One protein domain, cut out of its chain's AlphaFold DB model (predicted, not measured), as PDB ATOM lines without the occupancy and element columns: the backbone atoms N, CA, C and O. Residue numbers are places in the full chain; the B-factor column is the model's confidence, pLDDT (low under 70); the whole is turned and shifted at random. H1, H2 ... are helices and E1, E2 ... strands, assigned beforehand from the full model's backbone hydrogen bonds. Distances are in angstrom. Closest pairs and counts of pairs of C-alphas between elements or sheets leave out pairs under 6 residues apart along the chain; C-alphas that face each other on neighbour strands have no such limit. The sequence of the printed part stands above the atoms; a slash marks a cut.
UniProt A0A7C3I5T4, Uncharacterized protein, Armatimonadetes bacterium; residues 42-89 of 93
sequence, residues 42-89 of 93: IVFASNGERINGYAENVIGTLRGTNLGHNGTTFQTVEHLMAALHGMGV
ATOM      1  N   ILE A  42     -51.288 -29.824  -0.333       97.12
ATOM      2  CA  ILE A  42     -49.821 -29.748  -0.264       97.12
ATOM      3  C   ILE A  42     -49.230 -30.723  -1.285       97.12
ATOM      4  O   ILE A  42     -49.455 -31.932  -1.188       97.12
ATOM      5  N   VAL A  43     -48.450 -30.211  -2.233       97.62
ATOM      6  CA  VAL A  43     -47.807 -30.999  -3.293       97.62
ATOM      7  C   VAL A  43     -46.291 -30.899  -3.169       97.62
ATOM      8  O   VAL A  43     -45.742 -29.809  -3.131       97.62
ATOM      9  N   PHE A  44     -45.600 -32.032  -3.153       97.56
ATOM     10  CA  PHE A  44     -44.142 -32.095  -3.213       97.56
ATOM     11  C   PHE A  44     -43.702 -32.286  -4.664       97.56
ATOM     12  O   PHE A  44     -44.250 -33.144  -5.355       97.56
ATOM     13  N   ALA A  45     -42.724 -31.511  -5.137       95.81
ATOM     14  CA  ALA A  45     -42.269 -31.578  -6.524       95.81
ATOM     15  C   ALA A  45     -40.740 -31.594  -6.655       95.81
ATOM     16  O   ALA A  45     -40.036 -30.846  -5.982       95.81
ATOM     17  N   SER A  46     -40.225 -32.459  -7.531       94.19
ATOM     18  CA  SER A  46     -38.795 -32.555  -7.853       94.19
ATOM     19  C   SER A  46     -38.609 -33.191  -9.226       94.19
ATOM     20  O   SER A  46     -39.282 -34.163  -9.547       94.19
ATOM     21  N   ASN A  47     -37.713 -32.637 -10.051       91.81
ATOM     22  CA  ASN A  47     -37.380 -33.155 -11.388       91.81
ATOM     23  C   ASN A  47     -38.599 -33.469 -12.286       91.81
ATOM     24  O   ASN A  47     -38.579 -34.418 -13.063       91.81
ATOM     25  N   GLY A  48     -39.665 -32.667 -12.183       91.62
ATOM     26  CA  GLY A  48     -40.899 -32.835 -12.962       91.62
ATOM     27  C   GLY A  48     -41.927 -33.799 -12.358       91.62
ATOM     28  O   GLY A  48     -43.073 -33.787 -12.797       91.62
ATOM     29  N   GLU A  49     -41.562 -34.564 -11.328       95.50
ATOM     30  CA  GLU A  49     -42.470 -35.456 -10.604       95.50
ATOM     31  C   GLU A  49     -43.207 -34.694  -9.495       95.50
ATOM     32  O   GLU A  49     -42.634 -33.791  -8.871       95.50
ATOM     33  N   ARG A  50     -44.483 -35.031  -9.260       96.50
ATOM     34  CA  ARG A  50     -45.351 -34.339  -8.294       96.50
ATOM     35  C   ARG A  50     -46.098 -35.353  -7.440       96.50
ATOM     36  O   ARG A  50     -46.816 -36.198  -7.958       96.50
ATOM     37  N   ILE A  51     -45.979 -35.223  -6.125       97.38
ATOM     38  CA  ILE A  51     -46.536 -36.167  -5.158       97.38
ATOM     39  C   ILE A  51     -47.381 -35.396  -4.150       97.38
ATOM     40  O   ILE A  51     -46.875 -34.528  -3.440       97.38
ATOM     41  N   ASN A  52     -48.674 -35.711  -4.068       97.12
ATOM     42  CA  ASN A  52     -49.538 -35.123  -3.045       97.12
ATOM     43  C   ASN A  52     -49.083 -35.585  -1.656       97.12
ATOM     44  O   ASN A  52     -48.783 -36.764  -1.463       97.12
ATOM     45  N   GLY A  53     -49.101 -34.686  -0.674       96.50
ATOM     46  CA  GLY A  53     -48.815 -34.972   0.735       96.50
ATOM     47  C   GLY A  53     -49.911 -35.778   1.440       96.50
ATOM     48  O   GLY A  53     -50.257 -35.472   2.578       96.50
ATOM     49  N   TYR A  54     -50.496 -36.764   0.759       96.19
ATOM     50  CA  TYR A  54     -51.545 -37.634   1.280       96.19
ATOM     51  C   TYR A  54     -50.975 -38.952   1.798       96.19
ATOM     52  O   TYR A  54     -49.916 -39.408   1.363       96.19
ATOM     53  N   ALA A  55     -51.712 -39.579   2.716       96.31
ATOM     54  CA  ALA A  55     -51.308 -40.831   3.345       96.31
ATOM     55  C   ALA A  55     -51.131 -41.967   2.326       96.31
ATOM     56  O   ALA A  55     -50.260 -42.814   2.501       96.31
ATOM     57  N   GLU A  56     -51.900 -41.954   1.234       97.31
ATOM     58  CA  GLU A  56     -51.818 -42.967   0.174       97.31
ATOM     59  C   GLU A  56     -50.470 -42.960  -0.567       97.31
ATOM     60  O   GLU A  56     -50.095 -43.969  -1.156       97.31
ATOM     61  N   ASN A  57     -49.729 -41.847  -0.516       97.88
ATOM     62  CA  ASN A  57     -48.409 -41.722  -1.137       97.88
ATOM     63  C   ASN A  57     -47.255 -42.052  -0.174       97.88
ATOM     64  O   ASN A  57     -46.089 -41.905  -0.548       97.88
ATOM     65  N   VAL A  58     -47.546 -42.472   1.063       98.12
ATOM     66  CA  VAL A  58     -46.521 -42.881   2.030       98.12
ATOM     67  C   VAL A  58     -45.962 -44.245   1.633       98.12
ATOM     68  O   VAL A  58     -46.671 -45.248   1.638       98.12
ATOM     69  N   ILE A  59     -44.661 -44.292   1.343       97.62
ATOM     70  CA  ILE A  59     -43.943 -45.521   0.967       97.62
ATOM     71  C   ILE A  59     -43.099 -46.096   2.112       97.62
ATOM     72  O   ILE A  59     -42.539 -47.185   1.991       97.62
ATOM     73  N   GLY A  60     -42.984 -45.380   3.233       95.69
ATOM     74  CA  GLY A  60     -42.264 -45.858   4.407       95.69
ATOM     75  C   GLY A  60     -42.354 -44.914   5.601       95.69
ATOM     76  O   GLY A  60     -42.498 -43.705   5.444       95.69
ATOM     77  N   THR A  61     -42.251 -45.496   6.795       95.38
ATOM     78  CA  THR A  61     -42.285 -44.791   8.092       95.38
ATOM     79  C   THR A  61     -41.033 -45.042   8.940       95.38
ATOM     80  O   THR A  61     -40.893 -44.530  10.053       95.38
ATOM     81  N   LEU A  62     -40.101 -45.856   8.434       91.38
ATOM     82  CA  LEU A  62     -38.837 -46.114   9.106       91.38
ATOM     83  C   LEU A  62     -37.945 -44.876   8.984       91.38
ATOM     84  O   LEU A  62     -37.563 -44.498   7.879       91.38
ATOM     85  N   ARG A  63     -37.562 -44.307  10.135       89.25
ATOM     86  CA  ARG A  63     -36.741 -43.083  10.222       89.25
ATOM     87  C   ARG A  63     -37.407 -41.891   9.515       89.25
ATOM     88  O   ARG A  63     -36.770 -41.172   8.755       89.25
ATOM     89  N   GLY A  64     -38.699 -41.717   9.769       93.75
ATOM     90  CA  GLY A  64     -39.501 -40.614   9.249       93.75
ATOM     91  C   GLY A  64     -40.538 -41.057   8.226       93.75
ATOM     92  O   GLY A  64     -40.524 -42.192   7.747       93.75
ATOM     93  N   THR A  65     -41.461 -40.154   7.923       97.38
ATOM     94  CA  THR A  65     -42.513 -40.344   6.927       97.38
ATOM     95  C   THR A  65     -41.950 -39.993   5.561       97.38
ATOM     96  O   THR A  65     -41.517 -38.864   5.320       97.38
ATOM     97  N   ASN A  66     -41.971 -40.966   4.657       97.25
ATOM     98  CA  ASN A  66     -41.414 -40.828   3.322       97.25
ATOM     99  C   ASN A  66     -42.527 -40.954   2.282       97.25
ATOM    100  O   ASN A  66     -43.275 -41.935   2.290       97.25
ATOM    101  N   LEU A  67     -42.616 -39.976   1.383       97.94
ATOM    102  CA  LEU A  67     -43.536 -39.993   0.247       97.94
ATOM    103  C   LEU A  67     -42.816 -40.513  -0.993       97.94
ATOM    104  O   LEU A  67     -41.636 -40.209  -1.176       97.94
ATOM    105  N   GLY A  68     -43.514 -41.232  -1.870       97.00
ATOM    106  CA  GLY A  68     -42.900 -41.704  -3.105       97.00
ATOM    107  C   GLY A  68     -43.869 -42.042  -4.228       97.00
ATOM    108  O   GLY A  68     -44.979 -42.510  -4.000       97.00
ATOM    109  N   HIS A  69     -43.416 -41.796  -5.457       96.38
ATOM    110  CA  HIS A  69     -44.125 -42.104  -6.695       96.38
ATOM    111  C   HIS A  69     -43.124 -42.164  -7.857       96.38
ATOM    112  O   HIS A  69     -42.181 -41.376  -7.891       96.38
ATOM    113  N   ASN A  70     -43.301 -43.109  -8.790       94.12
ATOM    114  CA  ASN A  70     -42.465 -43.274  -9.995       94.12
ATOM    115  C   ASN A  70     -40.942 -43.202  -9.749       94.12
ATOM    116  O   ASN A  70     -40.195 -42.620 -10.531       94.12
ATOM    117  N   GLY A  71     -40.466 -43.774  -8.640       92.50
ATOM    118  CA  GLY A  71     -39.045 -43.762  -8.270       92.50
ATOM    119  C   GLY A  71     -38.546 -42.460  -7.627       92.50
ATOM    120  O   GLY A  71     -37.441 -42.447  -7.091       92.50
ATOM    121  N   THR A  72     -39.350 -41.396  -7.592       95.56
ATOM    122  CA  THR A  72     -39.062 -40.188  -6.803       95.56
ATOM    123  C   THR A  72     -39.470 -40.413  -5.355       95.56
ATOM    124  O   THR A  72     -40.531 -40.972  -5.081       95.56
ATOM    125  N   THR A  73     -38.628 -39.976  -4.417       95.69
ATOM    126  CA  THR A  73     -38.889 -40.077  -2.976       95.69
ATOM    127  C   THR A  73     -38.587 -38.754  -2.278       95.69
ATOM    128  O   THR A  73     -37.520 -38.179  -2.478       95.69
ATOM    129  N   PHE A  74     -39.498 -38.313  -1.412       96.19
ATOM    130  CA  PHE A  74     -39.260 -37.253  -0.433       96.19
ATOM    131  C   PHE A  74     -39.139 -37.884   0.946       96.19
ATOM    132  O   PHE A  74     -40.053 -38.579   1.390       96.19
ATOM    133  N   GLN A  75     -38.009 -37.659   1.611       95.81
ATOM    134  CA  GLN A  75     -37.728 -38.247   2.916       95.81
ATOM    135  C   GLN A  75     -38.028 -37.271   4.050       95.81
ATOM    136  O   GLN A  75     -37.783 -36.072   3.915       95.81
ATOM    137  N   THR A  76     -38.491 -37.804   5.182       95.62
ATOM    138  CA  THR A  76     -38.637 -37.053   6.440       95.62
ATOM    139  C   THR A  76     -39.564 -35.829   6.301       95.62
ATOM    140  O   THR A  76     -39.228 -34.715   6.711       95.62
ATOM    141  N   VAL A  77     -40.739 -35.999   5.677       97.06
ATOM    142  CA  VAL A  77     -41.671 -34.880   5.417       97.06
ATOM    143  C   VAL A  77     -42.437 -34.416   6.662       97.06
ATOM    144  O   VAL A  77     -43.036 -33.339   6.661       97.06
ATOM    145  N   GLU A  78     -42.434 -35.202   7.740       97.06
ATOM    146  CA  GLU A  78     -43.317 -35.045   8.899       97.06
ATOM    147  C   GLU A  78     -43.166 -33.709   9.631       97.06
ATOM    148  O   GLU A  78     -44.170 -33.124  10.027       97.06
ATOM    149  N   HIS A  79     -41.949 -33.181   9.784       96.06
ATOM    150  CA  HIS A  79     -41.742 -31.915  10.494       96.06
ATOM    151  C   HIS A  79     -42.250 -30.717   9.690       96.06
ATOM    152  O   HIS A  79     -42.871 -29.817  10.256       96.06
ATOM    153  N   LEU A  80     -42.026 -30.718   8.371       95.81
ATOM    154  CA  LEU A  80     -42.557 -29.680   7.492       95.81
ATOM    155  C   LEU A  80     -44.088 -29.715   7.505       95.81
ATOM    156  O   LEU A  80     -44.725 -28.690   7.734       95.81
ATOM    157  N   MET A  81     -44.675 -30.903   7.343       96.50
ATOM    158  CA  MET A  81     -46.126 -31.092   7.385       96.50
ATOM    159  C   MET A  81     -46.722 -30.659   8.734       96.50
ATOM    160  O   MET A  81     -47.747 -29.981   8.760       96.50
ATOM    161  N   ALA A  82     -46.062 -30.975   9.854       96.56
ATOM    162  CA  ALA A  82     -46.495 -30.560  11.187       96.56
ATOM    163  C   ALA A  82     -46.452 -29.035  11.373       96.56
ATOM    164  O   ALA A  82     -47.391 -28.461  11.926       96.56
ATOM    165  N   ALA A  83     -45.401 -28.364  10.888       95.88
ATOM    166  CA  ALA A  83     -45.292 -26.908  10.950       95.88
ATOM    167  C   ALA A  83     -46.378 -26.216  10.112       95.88
ATOM    168  O   ALA A  83     -47.040 -25.295  10.592       95.88
ATOM    169  N   LEU A  84     -46.607 -26.693   8.884       95.31
ATOM    170  CA  LEU A  84     -47.663 -26.186   8.005       95.31
ATOM    171  C   LEU A  84     -49.047 -26.364   8.637       95.31
ATOM    172  O   LEU A  84     -49.817 -25.406   8.717       95.31
ATOM    173  N   HIS A  85     -49.323 -27.552   9.181       93.94
ATOM    174  CA  HIS A  85     -50.566 -27.837   9.890       93.94
ATOM    175  C   HIS A  85     -50.740 -26.957  11.138       93.94
ATOM    176  O   HIS A  85     -51.821 -26.413  11.354       93.94
ATOM    177  N   GLY A  86     -49.684 -26.749  11.930       93.94
ATOM    178  CA  GLY A  86     -49.707 -25.865  13.102       93.94
ATOM    179  C   GLY A  86     -50.010 -24.402  12.757       93.94
ATOM    180  O   GLY A  86     -50.682 -23.714  13.521       93.94
ATOM    181  N   MET A  87     -49.585 -23.936  11.578       92.62
ATOM    182  CA  MET A  87     -49.956 -22.622  11.031       92.62
ATOM    183  C   MET A  87     -51.321 -22.630  10.320       92.62
ATOM    184  O   MET A  87     -51.839 -21.572   9.959       92.62
ATOM    185  N   GLY A  88     -51.902 -23.817  10.120       91.94
ATOM    186  CA  GLY A  88     -53.076 -24.112   9.302       91.94
ATOM    187  C   GLY A  88     -52.959 -23.625   7.860       91.94
ATOM    188  O   GLY A  88     -53.942 -23.144   7.296       91.94
ATOM    189  N   VAL A  89     -51.754 -23.743   7.301       91.00
ATOM    190  CA  VAL A  89     -51.450 -23.600   5.876       91.00
ATOM    191  C   VAL A  89     -51.598 -24.977   5.238       91.00
ATOM    192  O   VAL A  89     -50.919 -25.919   5.640       91.00
TER     193      VAL A  89
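AT A GLANCE: This is residues 42 to 89 of the 93 residues of an uncharacterized protein of Armatimonadetes bacterium (UniProt A0A7C3I5T4). Two small sheets stand partly face to face as a crossed sandwich, the hairpin of E1 and E2 over the E4 and E5 part of a three-stranded sheet, while E3 lies at the far edge, away from the hairpin. The single helix H1 follows E5 and makes one end of the longest axis, off the three-stranded sheet; the turn between E4 and E5 makes the other end. The printed part has 48 residues, with five named strands and then one named helix, in the order E1, E2, E3, E4, E5, H1; the sheets E1 - E2 and E3 - E4 - E5 are both antiparallel, and the class is mixed, helices and strands. The whole is compact, with a radius of gyration of the C-alphas of 10.5 A and spans of 30 by 24 by 16 A.

IN THESE COORDINATES: E1, residues 43 to 46, begins with C-alpha 43 at (-47.807, -30.999, -3.293) and is 10.2 A long. E2, residues 49 to 52, is 10.4 A long. E3, residues 58 to 60, measures 5.7 A. E4, residues 66 to 69, measures 10.5 A, with C-alpha 66 at (-41.414, -40.828, 3.322). E5, residues 72 to 74, measures 7.0 A. H1, residues 78 to 87, is 14.2 A long and ends with C-alpha 87 at (-49.956, -22.622, 11.031).

HOW THE PARTS SIT: E1 and E2 form a hairpin, antiparallel at 160 degrees, with N 44 and O 51 2.8 A apart, within hydrogen-bond range. E3, E4 and E5 form a meander, each strand the antiparallel neighbour of the one before, and E3 and E5 are its edge strands. The hairpin of E3 and E4 has N 59 and O 66 within hydrogen-bond range at 2.9 A, and their directions stand at 119 degrees. The hairpin of E4 and E5 stands at 159 degrees, with N 72 and O 69 within hydrogen-bond range at 2.8 A. The pairing is staggered: E4 pairs with E3 over residues 66 to 67 and with E5 over residues 67 to 69. The two sheets make a sandwich, face to face, their strands at 66 degrees to each other. Across it the closest C-alphas of E2 and E4 are those of Ile 51 and His 69, 6.6 A apart, and those of E1 and E5 are Phe 44 and Phe 74, 7.6 A apart. E3 is apart from E1 and from E2. H1 is not on the sheet of E3, E4 and E5, and is apart from E1, E2 and E3; it is only just apart from E4, closest 8.3 A. In H1 every O i to N i+4 pair is within hydrogen-bond range.

THE WHOLE: The two C-alphas farthest apart are those of Gly 71 and Met 87, 30.6 A. The printed part has no cut, and its five links are tight. Mean pLDDT of the printed part is 95.5, and no printed residue is under 70.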